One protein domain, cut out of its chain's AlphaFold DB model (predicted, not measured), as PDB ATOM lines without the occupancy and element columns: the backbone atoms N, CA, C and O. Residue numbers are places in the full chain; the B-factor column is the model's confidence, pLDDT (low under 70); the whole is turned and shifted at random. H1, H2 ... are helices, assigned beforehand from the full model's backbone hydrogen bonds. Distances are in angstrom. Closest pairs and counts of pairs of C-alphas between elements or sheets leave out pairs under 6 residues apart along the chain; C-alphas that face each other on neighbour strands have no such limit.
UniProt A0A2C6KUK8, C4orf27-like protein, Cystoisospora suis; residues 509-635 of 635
ATOM      1  N   CYS A 509     290.087 270.593 223.861       95.38
ATOM      2  CA  CYS A 509     290.105 269.764 225.066       95.38
ATOM      3  C   CYS A 509     289.056 270.204 226.100       95.38
ATOM      4  O   CYS A 509     288.474 271.290 226.011       95.38
ATOM      5  N   SER A 510     288.801 269.336 227.083       95.94
ATOM      6  CA  SER A 510     288.013 269.671 228.270       95.94
ATOM      7  C   SER A 510     288.891 270.305 229.351       95.94
ATOM      8  O   SER A 510     290.098 270.088 229.403       95.94
ATOM      9  N   ASP A 511     288.277 271.098 230.223       96.56
ATOM     10  CA  ASP A 511     288.933 271.728 231.363       96.56
ATOM     11  C   ASP A 511     288.031 271.652 232.604       96.56
ATOM     12  O   ASP A 511     286.867 271.246 232.545       96.56
ATOM     13  N   PHE A 512     288.546 272.085 233.756       97.94
ATOM     14  CA  PHE A 512     287.814 272.037 235.025       97.94
ATOM     15  C   PHE A 512     286.546 272.902 235.051       97.94
ATOM     16  O   PHE A 512     285.764 272.766 235.992       97.94
ATOM     17  N   SER A 513     286.350 273.781 234.061       97.25
ATOM     18  CA  SER A 513     285.147 274.606 233.940       97.25
ATOM     19  C   SER A 513     283.958 273.819 233.386       97.25
ATOM     20  O   SER A 513     282.821 274.250 233.549       97.25
ATOM     21  N   GLY A 514     284.202 272.695 232.703       96.62
ATOM     22  CA  GLY A 514     283.180 271.957 231.955       96.62
ATOM     23  C   GLY A 514     282.774 272.612 230.628       96.62
ATOM     24  O   GLY A 514     282.046 272.004 229.844       96.62
ATOM     25  N   LEU A 515     283.265 273.822 230.332       97.00
ATOM     26  CA  LEU A 515     283.032 274.507 229.061       97.00
ATOM     27  C   LEU A 515     284.065 274.100 228.009       97.00
ATOM     28  O   LEU A 515     283.748 274.137 226.823       97.00
ATOM     29  N   GLY A 516     285.269 273.687 228.402       96.12
ATOM     30  CA  GLY A 516     286.326 273.295 227.475       96.12
ATOM     31  C   GLY A 516     287.028 274.477 226.807       96.12
ATOM     32  O   GLY A 516     286.569 275.626 226.821       96.12
ATOM     33  N   VAL A 517     288.179 274.171 226.221       95.88
ATOM     34  CA  VAL A 517     289.070 275.137 225.580       95.88
ATOM     35  C   VAL A 517     288.816 275.135 224.081       95.88
ATOM     36  O   VAL A 517     288.789 274.080 223.450       95.88
ATOM     37  N   MET A 518     288.649 276.320 223.503       95.12
ATOM     38  CA  MET A 518     288.604 276.523 222.060       95.12
ATOM     39  C   MET A 518     289.636 277.587 221.699       95.12
ATOM     40  O   MET A 518     289.615 278.689 222.241       95.12
ATOM     41  N   VAL A 519     290.538 277.233 220.794       94.94
ATOM     42  CA  VAL A 519     291.597 278.098 220.267       94.94
ATOM     43  C   VAL A 519     291.672 277.908 218.754       94.94
ATOM     44  O   VAL A 519     291.179 276.891 218.256       94.94
ATOM     45  N   PRO A 520     292.258 278.859 218.005       93.56
ATOM     46  CA  PRO A 520     292.610 278.619 216.613       93.56
ATOM     47  C   PRO A 520     293.447 277.343 216.501       93.56
ATOM     48  O   PRO A 520     294.416 277.173 217.238       93.56
ATOM     49  N   TYR A 521     293.040 276.450 215.607       94.06
ATOM     50  CA  TYR A 521     293.722 275.194 215.334       94.06
ATOM     51  C   TYR A 521     293.784 275.005 213.824       94.06
ATOM     52  O   TYR A 521     292.755 275.073 213.144       94.06
ATOM     53  N   ASP A 522     294.994 274.818 213.314       93.75
ATOM     54  CA  ASP A 522     295.264 274.558 211.910       93.75
ATOM     55  C   ASP A 522     295.435 273.043 211.710       93.75
ATOM     56  O   ASP A 522     296.414 272.466 212.193       93.75
ATOM     57  N   PRO A 523     294.489 272.376 211.022       91.81
ATOM     58  CA  PRO A 523     294.551 270.938 210.799       91.81
ATOM     59  C   PRO A 523     295.616 270.524 209.774       91.81
ATOM     60  O   PRO A 523     295.934 269.338 209.704       91.81
ATOM     61  N   GLU A 524     296.136 271.441 208.950       94.25
ATOM     62  CA  GLU A 524     297.172 271.116 207.962       94.25
ATOM     63  C   GLU A 524     298.546 271.010 208.617       94.25
ATOM     64  O   GLU A 524     299.316 270.092 208.324       94.25
ATOM     65  N   THR A 525     298.846 271.944 209.514       93.81
ATOM     66  CA  THR A 525     300.106 271.985 210.262       93.81
ATOM     67  C   THR A 525     300.034 271.235 211.590       93.81
ATOM     68  O   THR A 525     301.084 270.999 212.182       93.81
ATOM     69  N   ASP A 526     298.835 270.842 212.034       93.75
ATOM     70  CA  ASP A 526     298.563 270.268 213.360       93.75
ATOM     71  C   ASP A 526     299.040 271.198 214.490       93.75
ATOM     72  O   ASP A 526     299.675 270.771 215.451       93.75
ATOM     73  N   THR A 527     298.775 272.503 214.342       95.19
ATOM     74  CA  THR A 527     299.228 273.542 215.285       95.19
ATOM     75  C   THR A 527     298.071 274.320 215.893       95.19
ATOM     76  O   THR A 527     297.092 274.641 215.223       95.19
ATOM     77  N   GLY A 528     298.226 274.706 217.153       95.81
ATOM     78  CA  GLY A 528     297.286 275.490 217.952       95.81
ATOM     79  C   GLY A 528     297.012 274.839 219.308       95.81
ATOM     80  O   GLY A 528     296.808 275.530 220.312       95.81
ATOM     81  N   TYR A 529     297.076 273.507 219.371       97.88
ATOM     82  CA  TYR A 529     296.912 272.736 220.595       97.88
ATOM     83  C   TYR A 529     297.645 271.394 220.536       97.88
ATOM     84  O   TYR A 529     297.488 270.624 219.593       97.88
ATOM     85  N   ARG A 530     298.315 271.050 221.641       97.00
ATOM     86  CA  ARG A 530     298.814 269.701 221.929       97.00
ATOM     87  C   ARG A 530     298.490 269.298 223.363       97.00
ATOM     88  O   ARG A 530     298.422 270.140 224.253       97.00
ATOM     89  N   SER A 531     298.360 267.997 223.612       96.38
ATOM     90  CA  SER A 531     298.216 267.490 224.981       96.38
ATOM     91  C   SER A 531     299.549 267.538 225.731       96.38
ATOM     92  O   SER A 531     300.571 267.083 225.222       96.38
ATOM     93  N   LEU A 532     299.519 267.995 226.985       96.88
ATOM     94  CA  LEU A 532     300.671 267.971 227.898       96.88
ATOM     95  C   LEU A 532     300.858 266.614 228.609       96.88
ATOM     96  O   LEU A 532     301.629 266.512 229.560       96.88
ATOM     97  N   GLY A 533     300.135 265.569 228.189       95.00
ATOM     98  CA  GLY A 533     300.293 264.212 228.722       95.00
ATOM     99  C   GLY A 533     299.597 263.955 230.064       95.00
ATOM    100  O   GLY A 533     299.935 262.990 230.750       95.00
ATOM    101  N   TYR A 534     298.615 264.780 230.449       96.12
ATOM    102  CA  TYR A 534     297.801 264.562 231.648       96.12
ATOM    103  C   TYR A 534     296.309 264.407 231.329       96.12
ATOM    104  O   TYR A 534     295.805 264.872 230.314       96.12
ATOM    105  N   SER A 535     295.591 263.759 232.247       95.56
ATOM    106  CA  SER A 535     294.126 263.770 232.321       95.56
ATOM    107  C   SER A 535     293.665 264.694 233.447       95.56
ATOM    108  O   SER A 535     294.397 264.899 234.420       95.56
ATOM    109  N   GLU A 536     292.429 265.191 233.395       94.38
ATOM    110  CA  GLU A 536     291.876 266.002 234.487       94.38
ATOM    111  C   GLU A 536     292.000 265.309 235.854       94.38
ATOM    112  O   GLU A 536     292.395 265.923 236.847       94.38
ATOM    113  N   THR A 537     291.733 264.002 235.910       96.06
ATOM    114  CA  THR A 537     291.838 263.201 237.137       96.06
ATOM    115  C   THR A 537     293.272 263.144 237.665       96.06
ATOM    116  O   THR A 537     293.488 263.319 238.869       96.06
ATOM    117  N   SER A 538     294.260 262.927 236.787       96.88
ATOM    118  CA  SER A 538     295.667 262.867 237.193       96.88
ATOM    119  C   SER A 538     296.183 264.236 237.633       96.88
ATOM    120  O   SER A 538     296.851 264.319 238.662       96.88
ATOM    121  N   LEU A 539     295.807 265.316 236.942       97.62
ATOM    122  CA  LEU A 539     296.180 266.675 237.339       97.62
ATOM    123  C   LEU A 539     295.561 267.054 238.692       97.62
ATOM    124  O   LEU A 539     296.267 267.540 239.577       97.62
ATOM    125  N   ARG A 540     294.273 266.750 238.920       96.44
ATOM    126  CA  ARG A 540     293.628 266.943 240.234       96.44
ATOM    127  C   ARG A 540     294.357 266.176 241.336       96.44
ATOM    128  O   ARG A 540     294.506 266.698 242.439       96.44
ATOM    129  N   ALA A 541     294.813 264.953 241.063       97.00
ATOM    130  CA  ALA A 541     295.565 264.157 242.031       97.00
ATOM    131  C   ALA A 541     296.934 264.779 242.358       97.00
ATOM    132  O   ALA A 541     297.280 264.879 243.538       97.00
ATOM    133  N   VAL A 542     297.670 265.249 241.346       96.81
ATOM    134  CA  VAL A 542     298.952 265.956 241.517       96.81
ATOM    135  C   VAL A 542     298.762 267.220 242.354       96.81
ATOM    136  O   VAL A 542     299.414 267.377 243.386       96.81
ATOM    137  N   ILE A 543     297.814 268.081 241.972       96.25
ATOM    138  CA  ILE A 543     297.532 269.332 242.686       96.25
ATOM    139  C   ILE A 543     297.118 269.045 244.133       96.25
ATOM    140  O   ILE A 543     297.627 269.681 245.054       96.25
ATOM    141  N   ARG A 544     296.245 268.056 244.361       95.12
ATOM    142  CA  ARG A 544     295.817 267.673 245.713       95.12
ATOM    143  C   ARG A 544     296.995 267.214 246.568       95.12
ATOM    144  O   ARG A 544     297.100 267.645 247.713       95.12
ATOM    145  N   LYS A 545     297.894 266.391 246.015       95.56
ATOM    146  CA  LYS A 545     299.102 265.930 246.711       95.56
ATOM    147  C   LYS A 545     299.979 267.112 247.130       95.56
ATOM    148  O   LYS A 545     300.350 267.200 248.297       95.56
ATOM    149  N   ILE A 546     300.222 268.057 246.216       94.88
ATOM    150  CA  ILE A 546     300.981 269.288 246.492       94.88
ATOM    151  C   ILE A 546     300.307 270.115 247.592       94.88
ATOM    152  O   ILE A 546     300.964 270.556 248.533       94.88
ATOM    153  N   LYS A 547     298.991 270.323 247.499       93.50
ATOM    154  CA  LYS A 547     298.231 271.130 248.463       93.50
ATOM    155  C   LYS A 547     298.205 270.516 249.861       93.50
ATOM    156  O   LYS A 547     298.298 271.254 250.838       93.50
ATOM    157  N   SER A 548     298.119 269.189 249.949       92.56
ATOM    158  CA  SER A 548     298.099 268.457 251.221       92.56
ATOM    159  C   SER A 548     299.457 268.388 251.927       92.56
ATOM    160  O   SER A 548     299.494 268.167 253.134       92.56
ATOM    161  N   ALA A 549     300.562 268.580 251.200       93.31
ATOM    162  CA  ALA A 549     301.899 268.498 251.772       93.31
ATOM    163  C   ALA A 549     302.253 269.758 252.595       93.31
ATOM    164  O   ALA A 549     301.915 270.890 252.190       93.31
ATOM    165  N   PRO A 550     302.967 269.599 253.728       91.81
ATOM    166  CA  PRO A 550     303.528 270.729 254.462       91.81
ATOM    167  C   PRO A 550     304.506 271.486 253.562       91.81
ATOM    168  O   PRO A 550     305.063 270.925 252.620       91.81
ATOM    169  N   LYS A 551     304.686 272.787 253.814       89.25
ATOM    170  CA  LYS A 551     305.387 273.701 252.896       89.25
ATOM    171  C   LYS A 551     306.788 273.199 252.521       89.25
ATOM    172  O   LYS A 551     307.202 273.397 251.384       89.25
ATOM    173  N   GLU A 552     307.466 272.549 253.457       91.44
ATOM    174  CA  GLU A 552     308.826 272.027 253.359       91.44
ATOM    175  C   GLU A 552     308.922 270.731 252.530       91.44
ATOM    176  O   GLU A 552     309.974 270.454 251.964       91.44
ATOM    177  N   GLU A 553     307.833 269.962 252.411       91.94
ATOM    178  CA  GLU A 553     307.787 268.663 251.708       91.94
ATOM    179  C   GLU A 553     307.034 268.731 250.369       91.94
ATOM    180  O   GLU A 553     306.788 267.715 249.712       91.94
ATOM    181  N   ARG A 554     306.621 269.931 249.947       92.25
ATOM    182  CA  ARG A 554     305.903 270.122 248.684       92.25
ATOM    183  C   ARG A 554     306.801 269.793 247.502       92.25
ATOM    184  O   ARG A 554     307.704 270.554 247.165       92.25
ATOM    185  N   ASN A 555     306.487 268.697 246.821       93.56
ATOM    186  CA  ASN A 555     307.121 268.360 245.557       93.56
ATOM    187  C   ASN A 555     306.406 269.054 244.386       93.56
ATOM    188  O   ASN A 555     305.352 268.591 243.948       93.56
ATOM    189  N   MET A 556     306.999 270.138 243.880       93.50
ATOM    190  CA  MET A 556     306.510 270.877 242.709       93.50
ATOM    191  C   MET A 556     306.978 270.288 241.373       93.50
ATOM    192  O   MET A 556     306.396 270.643 240.354       93.50
ATOM    193  N   GLN A 557     307.935 269.346 241.362       95.25
ATOM    194  CA  GLN A 557     308.528 268.822 240.123       95.25
ATOM    195  C   GLN A 557     307.501 268.357 239.081       95.25
ATOM    196  O   GLN A 557     307.667 268.723 237.922       95.25
ATOM    197  N   PRO A 558     306.427 267.614 239.438       94.88
ATOM    198  CA  PRO A 558     305.449 267.190 238.436       94.88
ATOM    199  C   PRO A 558     304.734 268.366 237.766       94.88
ATOM    200  O   PRO A 558     304.298 268.253 236.628       94.88
ATOM    201  N   LEU A 559     304.578 269.485 238.476       95.38
ATOM    202  CA  LEU A 559     303.954 270.682 237.930       95.38
ATOM    203  C   LEU A 559     304.966 271.542 237.162       95.38
ATOM    204  O   LEU A 559     304.616 272.085 236.121       95.38
ATOM    205  N   ASP A 560     306.217 271.609 237.626       95.62
ATOM    206  CA  ASP A 560     307.307 272.292 236.921       95.62
ATOM    207  C   ASP A 560     307.580 271.651 235.549       95.62
ATOM    208  O   ASP A 560     307.813 272.354 234.569       95.62
ATOM    209  N   GLU A 561     307.478 270.322 235.446       97.12
ATOM    210  CA  GLU A 561     307.547 269.608 234.166       97.12
ATOM    211  C   GLU A 561     306.409 270.025 233.224       97.12
ATOM    212  O   GLU A 561     306.660 270.354 232.065       97.12
ATOM    213  N   LEU A 562     305.174 270.113 233.729       98.00
ATOM    214  CA  LEU A 562     304.035 270.601 232.947       98.00
ATOM    215  C   LEU A 562     304.206 272.065 232.516       98.00
ATOM    216  O   LEU A 562     303.819 272.410 231.402       98.00
ATOM    217  N   PHE A 563     304.806 272.919 233.350       97.75
ATOM    218  CA  PHE A 563     305.123 274.300 232.971       97.75
ATOM    219  C   PHE A 563     306.156 274.373 231.851       97.75
ATOM    220  O   PHE A 563     305.973 275.148 230.916       97.75
ATOM    221  N   ASN A 564     307.201 273.548 231.912       97.81
ATOM    222  CA  ASN A 564     308.201 273.481 230.851       97.81
ATOM    223  C   ASN A 564     307.580 273.001 229.534       97.81
ATOM    224  O   ASN A 564     307.811 273.610 228.493       97.81
ATOM    225  N   LEU A 565     306.743 271.959 229.583       98.44
ATOM    226  CA  LEU A 565     306.034 271.454 228.406       98.44
ATOM    227  C   LEU A 565     305.058 272.491 227.832       98.44
ATOM    228  O   LEU A 565     304.987 272.647 226.617       98.44
ATOM    229  N   ALA A 566     304.345 273.233 228.685       98.38
ATOM    230  CA  ALA A 566     303.473 274.324 228.257       98.38
ATOM    231  C   ALA A 566     304.258 275.481 227.613       98.38
ATOM    232  O   ALA A 566     303.787 276.064 226.641       98.38
ATOM    233  N   GLY A 567     305.451 275.796 228.127       98.06
ATOM    234  CA  GLY A 567     306.362 276.776 227.531       98.06
ATOM    235  C   GLY A 567     306.803 276.374 226.125       98.06
ATOM    236  O   GLY A 567     306.611 277.141 225.189       98.06
ATOM    237  N   ILE A 568     307.286 275.136 225.968       98.06
ATOM    238  CA  ILE A 568     307.666 274.575 224.659       98.06
ATOM    239  C   ILE A 568     306.474 274.599 223.695       98.06
ATOM    240  O   ILE A 568     306.617 275.010 222.549       98.06
ATOM    241  N   ALA A 569     305.286 274.201 224.159       98.19
ATOM    242  CA  ALA A 569     304.076 274.231 223.342       98.19
ATOM    243  C   ALA A 569     303.764 275.649 222.838       98.19
ATOM    244  O   ALA A 569     303.491 275.818 221.656       98.19
ATOM    245  N   MET A 570     303.850 276.674 223.693       97.75
ATOM    246  CA  MET A 570     303.652 278.067 223.271       97.75
ATOM    247  C   MET A 570     304.690 278.524 222.240       97.75
ATOM    248  O   MET A 570     304.305 279.143 221.249       97.75
ATOM    249  N   ASP A 571     305.970 278.203 222.444       97.25
ATOM    250  CA  ASP A 571     307.052 278.554 221.511       97.25
ATOM    251  C   ASP A 571     306.871 277.887 220.134       97.25
ATOM    252  O   ASP A 571     307.275 278.439 219.109       97.25
ATOM    253  N   GLU A 572     306.224 276.720 220.098       96.75
ATOM    254  CA  GLU A 572     305.911 275.955 218.885       96.75
ATOM    255  C   GLU A 572     304.510 276.256 218.307       96.75
ATOM    256  O   GLU A 572     304.100 275.628 217.334       96.75
ATOM    257  N   GLY A 573     303.779 277.233 218.860       95.69
ATOM    258  CA  GLY A 573     302.475 277.684 218.352       95.69
ATOM    259  C   GLY A 573     301.247 276.968 218.934       95.69
ATOM    260  O   GLY A 573     300.117 277.330 218.614       95.69
ATOM    261  N   ASP A 574     301.428 276.017 219.848       97.94
ATOM    262  CA  ASP A 574     300.365 275.267 220.529       97.94
ATOM    263  C   ASP A 574     299.887 275.939 221.821       97.94
ATOM    264  O   ASP A 574     299.874 275.364 222.915       97.94
ATOM    265  N   VAL A 575     299.458 277.193 221.688       97.94
ATOM    266  CA  VAL A 575     299.071 278.058 222.813       97.94
ATOM    267  C   VAL A 575     297.920 277.472 223.643       97.94
ATOM    268  O   VAL A 575     297.854 277.689 224.857       97.94
ATOM    269  N   GLY A 576     297.038 276.677 223.027       98.00
ATOM    270  CA  GLY A 576     295.928 276.021 223.718       98.00
ATOM    271  C   GLY A 576     296.363 275.135 224.889       98.00
ATOM    272  O   GLY A 576     295.627 275.029 225.867       98.00
ATOM    273  N   ALA A 577     297.565 274.552 224.832       98.12
ATOM    274  CA  ALA A 577     298.097 273.704 225.897       98.12
ATOM    275  C   ALA A 577     298.358 274.502 227.190       98.12
ATOM    276  O   ALA A 577     298.003 274.081 228.294       98.12
ATOM    277  N   ALA A 578     298.938 275.699 227.055       98.12
ATOM    278  CA  ALA A 578     299.166 276.602 228.179       98.12
ATOM    279  C   ALA A 578     297.858 277.208 228.705       98.12
ATOM    280  O   ALA A 578     297.703 277.352 229.921       98.12
ATOM    281  N   LEU A 579     296.905 277.515 227.814       98.38
ATOM    282  CA  LEU A 579     295.575 277.990 228.202       98.38
ATOM    283  C   LEU A 579     294.829 276.941 229.041       98.38
ATOM    284  O   LEU A 579     294.306 277.274 230.105       98.38
ATOM    285  N   GLU A 580     294.821 275.678 228.605       98.31
ATOM    286  CA  GLU A 580     294.213 274.558 229.334       98.31
ATOM    287  C   GLU A 580     294.821 274.405 230.735       98.31
ATOM    288  O   GLU A 580     294.099 274.438 231.739       98.31
ATOM    289  N   LEU A 581     296.150 274.289 230.828       98.56
ATOM    290  CA  LEU A 581     296.833 274.130 232.112       98.56
ATOM    291  C   LEU A 581     296.594 275.338 233.027       98.56
ATOM    292  O   LEU A 581     296.299 275.173 234.214       98.56
ATOM    293  N   GLY A 582     296.674 276.552 232.478       98.19
ATOM    294  CA  GLY A 582     296.419 277.797 233.196       98.19
ATOM    295  C   GLY A 582     295.005 277.856 233.774       98.19
ATOM    296  O   GLY A 582     294.847 278.132 234.966       98.19
ATOM    297  N   ARG A 583     293.977 277.528 232.978       97.94
ATOM    298  CA  ARG A 583     292.575 277.486 233.430       97.94
ATOM    299  C   ARG A 583     292.357 276.408 234.485       97.94
ATOM    300  O   ARG A 583     291.741 276.681 235.514       97.94
ATOM    301  N   ASN A 584     292.906 275.212 234.286       98.31
ATOM    302  CA  ASN A 584     292.797 274.123 235.255       98.31
ATOM    303  C   ASN A 584     293.407 274.511 236.608       98.31
ATOM    304  O   ASN A 584     292.788 274.302 237.650       98.31
ATOM    305  N   LEU A 585     294.581 275.145 236.612       97.31
ATOM    306  CA  LEU A 585     295.209 275.650 237.835       97.31
ATOM    307  C   LEU A 585     294.421 276.802 238.460       97.31
ATOM    308  O   LEU A 585     294.271 276.848 239.681       97.31
ATOM    309  N   PHE A 586     293.871 277.700 237.642       95.75
ATOM    310  CA  PHE A 586     293.000 278.775 238.105       95.75
ATOM    311  C   PHE A 586     291.746 278.218 238.793       95.75
ATOM    312  O   PHE A 586     291.321 278.732 239.824       95.75
ATOM    313  N   LEU A 587     291.169 277.136 238.287       96.25
ATOM    314  CA  LEU A 587     289.958 276.516 238.831       96.25
ATOM    315  C   LEU A 587     290.230 275.461 239.916       96.25
ATOM    316  O   LEU A 587     289.290 274.904 240.481       96.25
ATOM    317  N   ALA A 588     291.497 275.177 240.222       95.31
ATOM    318  CA  ALA A 588     291.876 274.175 241.216       95.31
ATOM    319  C   ALA A 588     291.858 274.684 242.665       95.31
ATOM    320  O   ALA A 588     291.929 273.877 243.596       95.31
ATOM    321  N   ASP A 589     291.849 276.001 242.868       92.69
ATOM    322  CA  ASP A 589     291.701 276.617 244.189       92.69
ATOM    323  C   ASP A 589     290.237 276.601 244.634       92.69
ATOM    324  O   ASP A 589     289.348 276.576 243.797       92.69
ATOM    325  N   SER A 590     289.974 276.613 245.941       89.19
ATOM    326  CA  SER A 590     288.611 276.707 246.485       89.19
ATOM    327  C   SER A 590     288.397 277.984 247.307       89.19
ATOM    328  O   SER A 590     289.356 278.510 247.887       89.19
ATOM    329  N   PRO A 591     287.149 278.493 247.402       85.19
ATOM    330  CA  PRO A 591     286.819 279.585 248.311       85.19
ATOM    331  C   PRO A 591     287.267 279.255 249.736       85.19
ATOM    332  O   PRO A 591     287.164 278.110 250.178       85.19
ATOM    333  N   ASN A 592     287.789 280.249 250.458       80.69
ATOM    334  CA  ASN A 592     288.270 280.102 251.840       80.69
ATOM    335  C   ASN A 592     289.393 279.059 252.050       80.69
ATOM    336  O   ASN A 592     289.736 278.730 253.191       80.69
ATOM    337  N   GLU A 593     290.018 278.560 250.978       82.00
ATOM    338  CA  GLU A 593     291.108 277.591 251.075       82.00
ATOM    339  C   GLU A 593     292.353 278.218 251.723       82.00
ATOM    340  O   GLU A 593     292.893 279.236 251.270       82.00
ATOM    341  N   ARG A 594     292.850 277.583 252.788       75.44
ATOM    342  CA  ARG A 594     294.094 277.965 253.465       75.44
ATOM    343  C   ARG A 594     295.231 277.066 252.988       75.44
ATOM    344  O   ARG A 594     295.099 275.850 253.019       75.44
ATOM    345  N   GLY A 595     296.363 277.653 252.597       81.12
ATOM    346  CA  GLY A 595     297.567 276.894 252.242       81.12
ATOM    347  C   GLY A 595     298.121 277.202 250.853       81.12
ATOM    348  O   GLY A 595     298.199 278.364 250.452       81.12
ATOM    349  N   CYS A 596     298.599 276.163 250.160       85.31
ATOM    350  CA  CYS A 596     299.175 276.288 248.820       85.31
ATOM    351  C   CYS A 596     298.087 276.649 247.806       85.31
ATOM    352  O   CYS A 596     297.102 275.925 247.700       85.31
ATOM    353  N   ARG A 597     298.285 277.725 247.044       89.50
ATOM    354  CA  ARG A 597     297.357 278.153 245.993       89.50
ATOM    355  C   ARG A 597     298.019 278.107 244.632       89.50
ATOM    356  O   ARG A 597     299.192 278.464 244.509       89.50
ATOM    357  N   MET A 598     297.238 277.738 243.628       93.56
ATOM    358  CA  MET A 598     297.681 277.645 242.239       93.56
ATOM    359  C   MET A 598     297.442 278.945 241.459       93.56
ATOM    360  O   MET A 598     297.937 279.087 240.346       93.56
ATOM    361  N   ILE A 599     296.781 279.942 242.059       92.06
ATOM    362  CA  ILE A 599     296.485 281.229 241.410       92.06
ATOM    363  C   ILE A 599     297.703 281.954 240.814       92.06
ATOM    364  O   ILE A 599     297.585 282.547 239.751       92.06
ATOM    365  N   LYS A 600     298.873 281.923 241.466       91.06
ATOM    366  CA  LYS A 600     300.076 282.609 240.954       91.06
ATOM    367  C   LYS A 600     300.628 281.958 239.678       91.06
ATOM    368  O   LYS A 600     300.776 282.676 238.696       91.06
ATOM    369  N   PRO A 601     300.931 280.645 239.655       93.88
ATOM    370  CA  PRO A 601     301.344 280.004 238.410       93.88
ATOM    371  C   PRO A 601     300.246 280.043 237.338       93.88
ATOM    372  O   PRO A 601     300.558 280.257 236.171       93.88
ATOM    373  N   ALA A 602     298.970 279.925 237.726       96.56
ATOM    374  CA  ALA A 602     297.851 280.077 236.800       96.56
ATOM    375  C   ALA A 602     297.838 281.460 236.131       96.56
ATOM    376  O   ALA A 602     297.693 281.545 234.918       96.56
ATOM    377  N   GLN A 603     298.033 282.535 236.906       96.12
ATOM    378  CA  GLN A 603     298.087 283.904 236.390       96.12
ATOM    379  C   GLN A 603     299.169 284.057 235.317       96.12
ATOM    380  O   GLN A 603     298.879 284.594 234.256       96.12
ATOM    381  N   LEU A 604     300.384 283.561 235.571       95.56
ATOM    382  CA  LEU A 604     301.497 283.669 234.621       95.56
ATOM    383  C   LEU A 604     301.204 282.936 233.306       95.56
ATOM    384  O   LEU A 604     301.394 283.507 232.237       95.56
ATOM    385  N   LEU A 605     300.704 281.698 233.380       97.31
ATOM    386  CA  LEU A 605     300.340 280.932 232.184       97.31
ATOM    387  C   LEU A 605     299.216 281.601 231.396       97.31
ATOM    388  O   LEU A 605     299.316 281.732 230.180       97.31
ATOM    389  N   LEU A 606     298.157 282.034 232.083       97.94
ATOM    390  CA  LEU A 606     297.000 282.641 231.437       97.94
ATOM    391  C   LEU A 606     297.351 283.984 230.792       97.94
ATOM    392  O   LEU A 606     296.921 284.233 229.674       97.94
ATOM    393  N   GLN A 607     298.152 284.831 231.445       96.44
ATOM    394  CA  GLN A 607     298.622 286.085 230.848       96.44
ATOM    395  C   GLN A 607     299.379 285.839 229.538       96.44
ATOM    396  O   GLN A 607     299.091 286.496 228.540       96.44
ATOM    397  N   SER A 608     300.315 284.884 229.532       96.56
ATOM    398  CA  SER A 608     301.074 284.532 228.329       96.56
ATOM    399  C   SER A 608     300.172 283.951 227.243       96.56
ATOM    400  O   SER A 608     300.218 284.408 226.103       96.56
ATOM    401  N   ALA A 609     299.304 282.997 227.597       98.00
ATOM    402  CA  ALA A 609     298.412 282.346 226.645       98.00
ATOM    403  C   ALA A 609     297.424 283.337 226.013       98.00
ATOM    404  O   ALA A 609     297.310 283.398 224.793       98.00
ATOM    405  N   TYR A 610     296.754 284.168 226.816       98.00
ATOM    406  CA  TYR A 610     295.859 285.201 226.293       98.00
ATOM    407  C   TYR A 610     296.605 286.274 225.498       98.00
ATOM    408  O   TYR A 610     296.077 286.750 224.499       98.00
ATOM    409  N   GLY A 611     297.835 286.627 225.886       96.62
ATOM    410  CA  GLY A 611     298.678 287.535 225.109       96.62
ATOM    411  C   GLY A 611     298.983 286.998 223.708       96.62
ATOM    412  O   GLY A 611     298.828 287.727 222.733       96.62
ATOM    413  N   LEU A 612     299.349 285.717 223.603       97.00
ATOM    414  CA  LEU A 612     299.622 285.043 222.327       97.00
ATOM    415  C   LEU A 612     298.356 284.789 221.493       97.00
ATOM    416  O   LEU A 612     298.425 284.791 220.271       97.00
ATOM    417  N   LEU A 613     297.198 284.612 222.135       96.50
ATOM    418  CA  LEU A 613     295.890 284.508 221.468       96.50
ATOM    419  C   LEU A 613     295.299 285.874 221.069       96.50
ATOM    420  O   LEU A 613     294.145 285.939 220.635       96.50
ATOM    421  N   GLU A 614     296.054 286.960 221.258       96.06
ATOM    422  CA  GLU A 614     295.614 288.332 220.997       96.06
ATOM    423  C   GLU A 614     294.315 288.678 221.751       96.06
ATOM    424  O   GLU A 614     293.417 289.336 221.232       96.06
ATOM    425  N   GLN A 615     294.207 288.207 222.997       95.62
ATOM    426  CA  GLN A 615     293.112 288.479 223.934       95.62
ATOM    427  C   GLN A 615     293.635 289.291 225.143       95.62
ATOM    428  O   GLN A 615     293.682 288.800 226.281       95.62
ATOM    429  N   PRO A 616     294.102 290.539 224.941       93.62
ATOM    430  CA  PRO A 616     294.742 291.322 226.001       93.62
ATOM    431  C   PRO A 616     293.790 291.694 227.146       93.62
ATOM    432  O   PRO A 616     294.228 291.931 228.276       93.62
ATOM    433  N   HIS A 617     292.489 291.755 226.887       92.31
ATOM    434  CA  HIS A 617     291.505 292.127 227.885       92.31
ATOM    435  C   HIS A 617     291.137 290.959 228.817       92.31
ATOM    436  O   HIS A 617     290.901 291.167 230.008       92.31
ATOM    437  N   PHE A 618     291.165 289.719 228.333       95.94
ATOM    438  CA  PHE A 618     291.080 288.513 229.143       95.94
ATOM    439  C   PHE A 618     292.292 288.404 230.063       95.94
ATOM    440  O   PHE A 618     292.114 288.142 231.253       95.94
ATOM    441  N   ALA A 619     293.496 288.730 229.581       93.69
ATOM    442  CA  ALA A 619     294.675 288.839 230.443       93.69
ATOM    443  C   ALA A 619     294.476 289.883 231.565       93.69
ATOM    444  O   ALA A 619     294.755 289.601 232.732       93.69
ATOM    445  N   ALA A 620     293.907 291.054 231.254       91.88
ATOM    446  CA  ALA A 620     293.590 292.072 232.261       91.88
ATOM    447  C   ALA A 620     292.532 291.609 233.284       91.88
ATOM    448  O   ALA A 620     292.596 291.967 234.464       91.88
ATOM    449  N   VAL A 621     291.565 290.792 232.855       93.62
ATOM    450  CA  VAL A 621     290.592 290.168 233.759       93.62
ATOM    451  C   VAL A 621     291.273 289.189 234.713       93.62
ATOM    452  O   VAL A 621     290.962 289.214 235.903       93.62
ATOM    453  N   VAL A 622     292.228 288.376 234.247       94.31
ATOM    454  CA  VAL A 622     293.001 287.473 235.121       94.31
ATOM    455  C   VAL A 622     293.686 288.261 236.244       94.31
ATOM    456  O   VAL A 622     293.617 287.862 237.410       94.31
ATOM    457  N   ASP A 623     294.269 289.419 235.929       90.94
ATOM    458  CA  ASP A 623     294.918 290.287 236.919       90.94
ATOM    459  C   ASP A 623     293.948 290.841 237.956       90.94
ATOM    460  O   ASP A 623     294.224 290.808 239.162       90.94
ATOM    461  N   ALA A 624     292.789 291.317 237.504       89.38
ATOM    462  CA  ALA A 624     291.741 291.787 238.398       89.38
ATOM    463  C   ALA A 624     291.227 290.650 239.298       89.38
ATOM    464  O   ALA A 624     291.059 290.831 240.507       89.38
ATOM    465  N   MET A 625     291.058 289.450 238.738       89.38
ATOM    466  CA  MET A 625     290.579 288.269 239.453       89.38
ATOM    467  C   MET A 625     291.530 287.800 240.553       89.38
ATOM    468  O   MET A 625     291.084 287.338 241.605       89.38
ATOM    469  N   VAL A 626     292.842 287.965 240.372       85.94
ATOM    470  CA  VAL A 626     293.826 287.663 241.423       85.94
ATOM    471  C   VAL A 626     293.598 288.543 242.656       85.94
ATOM    472  O   VAL A 626     293.767 288.064 243.780       85.94
ATOM    473  N   ALA A 627     293.189 289.804 242.482       79.50
ATOM    474  CA  ALA A 627     292.836 290.687 243.593       79.50
ATOM    475  C   ALA A 627     291.503 290.281 244.244       79.50
ATOM    476  O   ALA A 627     291.449 290.127 245.466       79.50
ATOM    477  N   VAL A 628     290.468 290.011 243.440       77.19
ATOM    478  CA  VAL A 628     289.146 289.551 243.917       77.19
ATOM    479  C   VAL A 628     289.278 288.295 244.787       77.19
ATOM    480  O   VAL A 628     288.771 288.244 245.908       77.19
ATOM    481  N   ARG A 629     290.061 287.312 244.333       83.25
ATOM    482  CA  ARG A 629     290.298 286.043 245.041       83.25
ATOM    483  C   ARG A 629     291.147 286.168 246.308       83.25
ATOM    484  O   ARG A 629     291.173 285.237 247.117       83.25
ATOM    485  N   ARG A 630     291.867 287.281 246.495       72.12
ATOM    486  CA  ARG A 630     292.526 287.604 247.775       72.12
ATOM    487  C   ARG A 630     291.527 288.164 248.783       72.12
ATOM    488  O   ARG A 630     291.619 287.808 249.950       72.12
ATOM    489  N   VAL A 631     290.582 288.994 248.336       65.88
ATOM    490  CA  VAL A 631     289.546 289.595 249.194       65.88
ATOM    491  C   VAL A 631     288.529 288.548 249.641       65.88
ATOM    492  O   VAL A 631     288.292 288.412 250.832       65.88
ATOM    493  N   GLN A 632     288.020 287.724 248.719       61.97
ATOM    494  CA  GLN A 632     287.097 286.613 249.020       61.97
ATOM    495  C   GLN A 632     287.744 285.463 249.820       61.97
ATOM    496  O   GLN A 632     287.108 284.456 250.105       61.97
ATOM    497  N   ALA A 633     289.034 285.579 250.133       51.81
ATOM    498  CA  ALA A 633     289.773 284.659 250.984       51.81
ATOM    499  C   ALA A 633     290.048 285.214 252.390       51.81
ATOM    500  O   ALA A 633     290.657 284.509 253.199       51.81
ATOM    501  N   ALA A 634     289.674 286.469 252.655       31.77
ATOM    502  CA  ALA A 634     289.749 287.051 253.984       31.77
ATOM    503  C   ALA A 634     288.591 286.497 254.845       31.77
ATOM    504  O   ALA A 634     287.482 286.379 254.327       31.77
ATOM    505  N   PRO A 635     288.868 286.094 256.099       34.69
ATOM    506  CA  PRO A 635     287.907 285.425 256.976       34.69
ATOM    507  C   PRO A 635     286.726 286.299 257.397       34.69
ATOM    508  O   PRO A 635     286.903 287.537 257.480       34.69
TER     509      PRO A 635
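Overview. This is residues 509 to 635 of the 635 residues of the protein "C4orf27-like protein" of Cystoisospora suis (UniProt A0A2C6KUK8). The longest helix, H5, folds back along H4 at one side of an up-and-down bundle of H2, H3 and H4; H1 lies at the opposite side. The 127 printed residues hold five named helices, H1 to H5, and no named strand: all helix. The whole is compact, radius of gyration of the C-alphas 14.8 A, spanning 50 by 30 by 24 A.

Arrangement. H5, residues 616 to 631, and H4, residues 599 to 612, touch as a hairpin at a shallow tilt of 12 degrees; C-alphas 607 and 619 are closest, 4.8 A. H4 and H3, residues 575 to 587, form another, C-alphas 582 and 602 closest at 4.5 A. H3 and H2, residues 557 to 571, form a third, at 37 degrees, only just steep; C-alphas 566 and 578 are closest, 4.9 A. H1, residues 536 to 548, is close to but not clearly touching H2; C-alphas 542 and 558 are closest, 7.3 A. Every O i to N i+4 pair is within hydrogen-bond range in H1, H3 and H4, 10 of 11 in H2 and 11 of 12 in H5.

Along the chain. H5 is 23.8 A long, H2 21.1 A. H1 begins at C-alpha 536 (291.876, 266.002, 234.487); H5 ends at C-alpha 631 (289.546, 289.595, 249.194).

Size, cuts and confidence. The printed part has no cut. The link H3 to H4 is long. Residues 631 to 635 have pLDDT under 70.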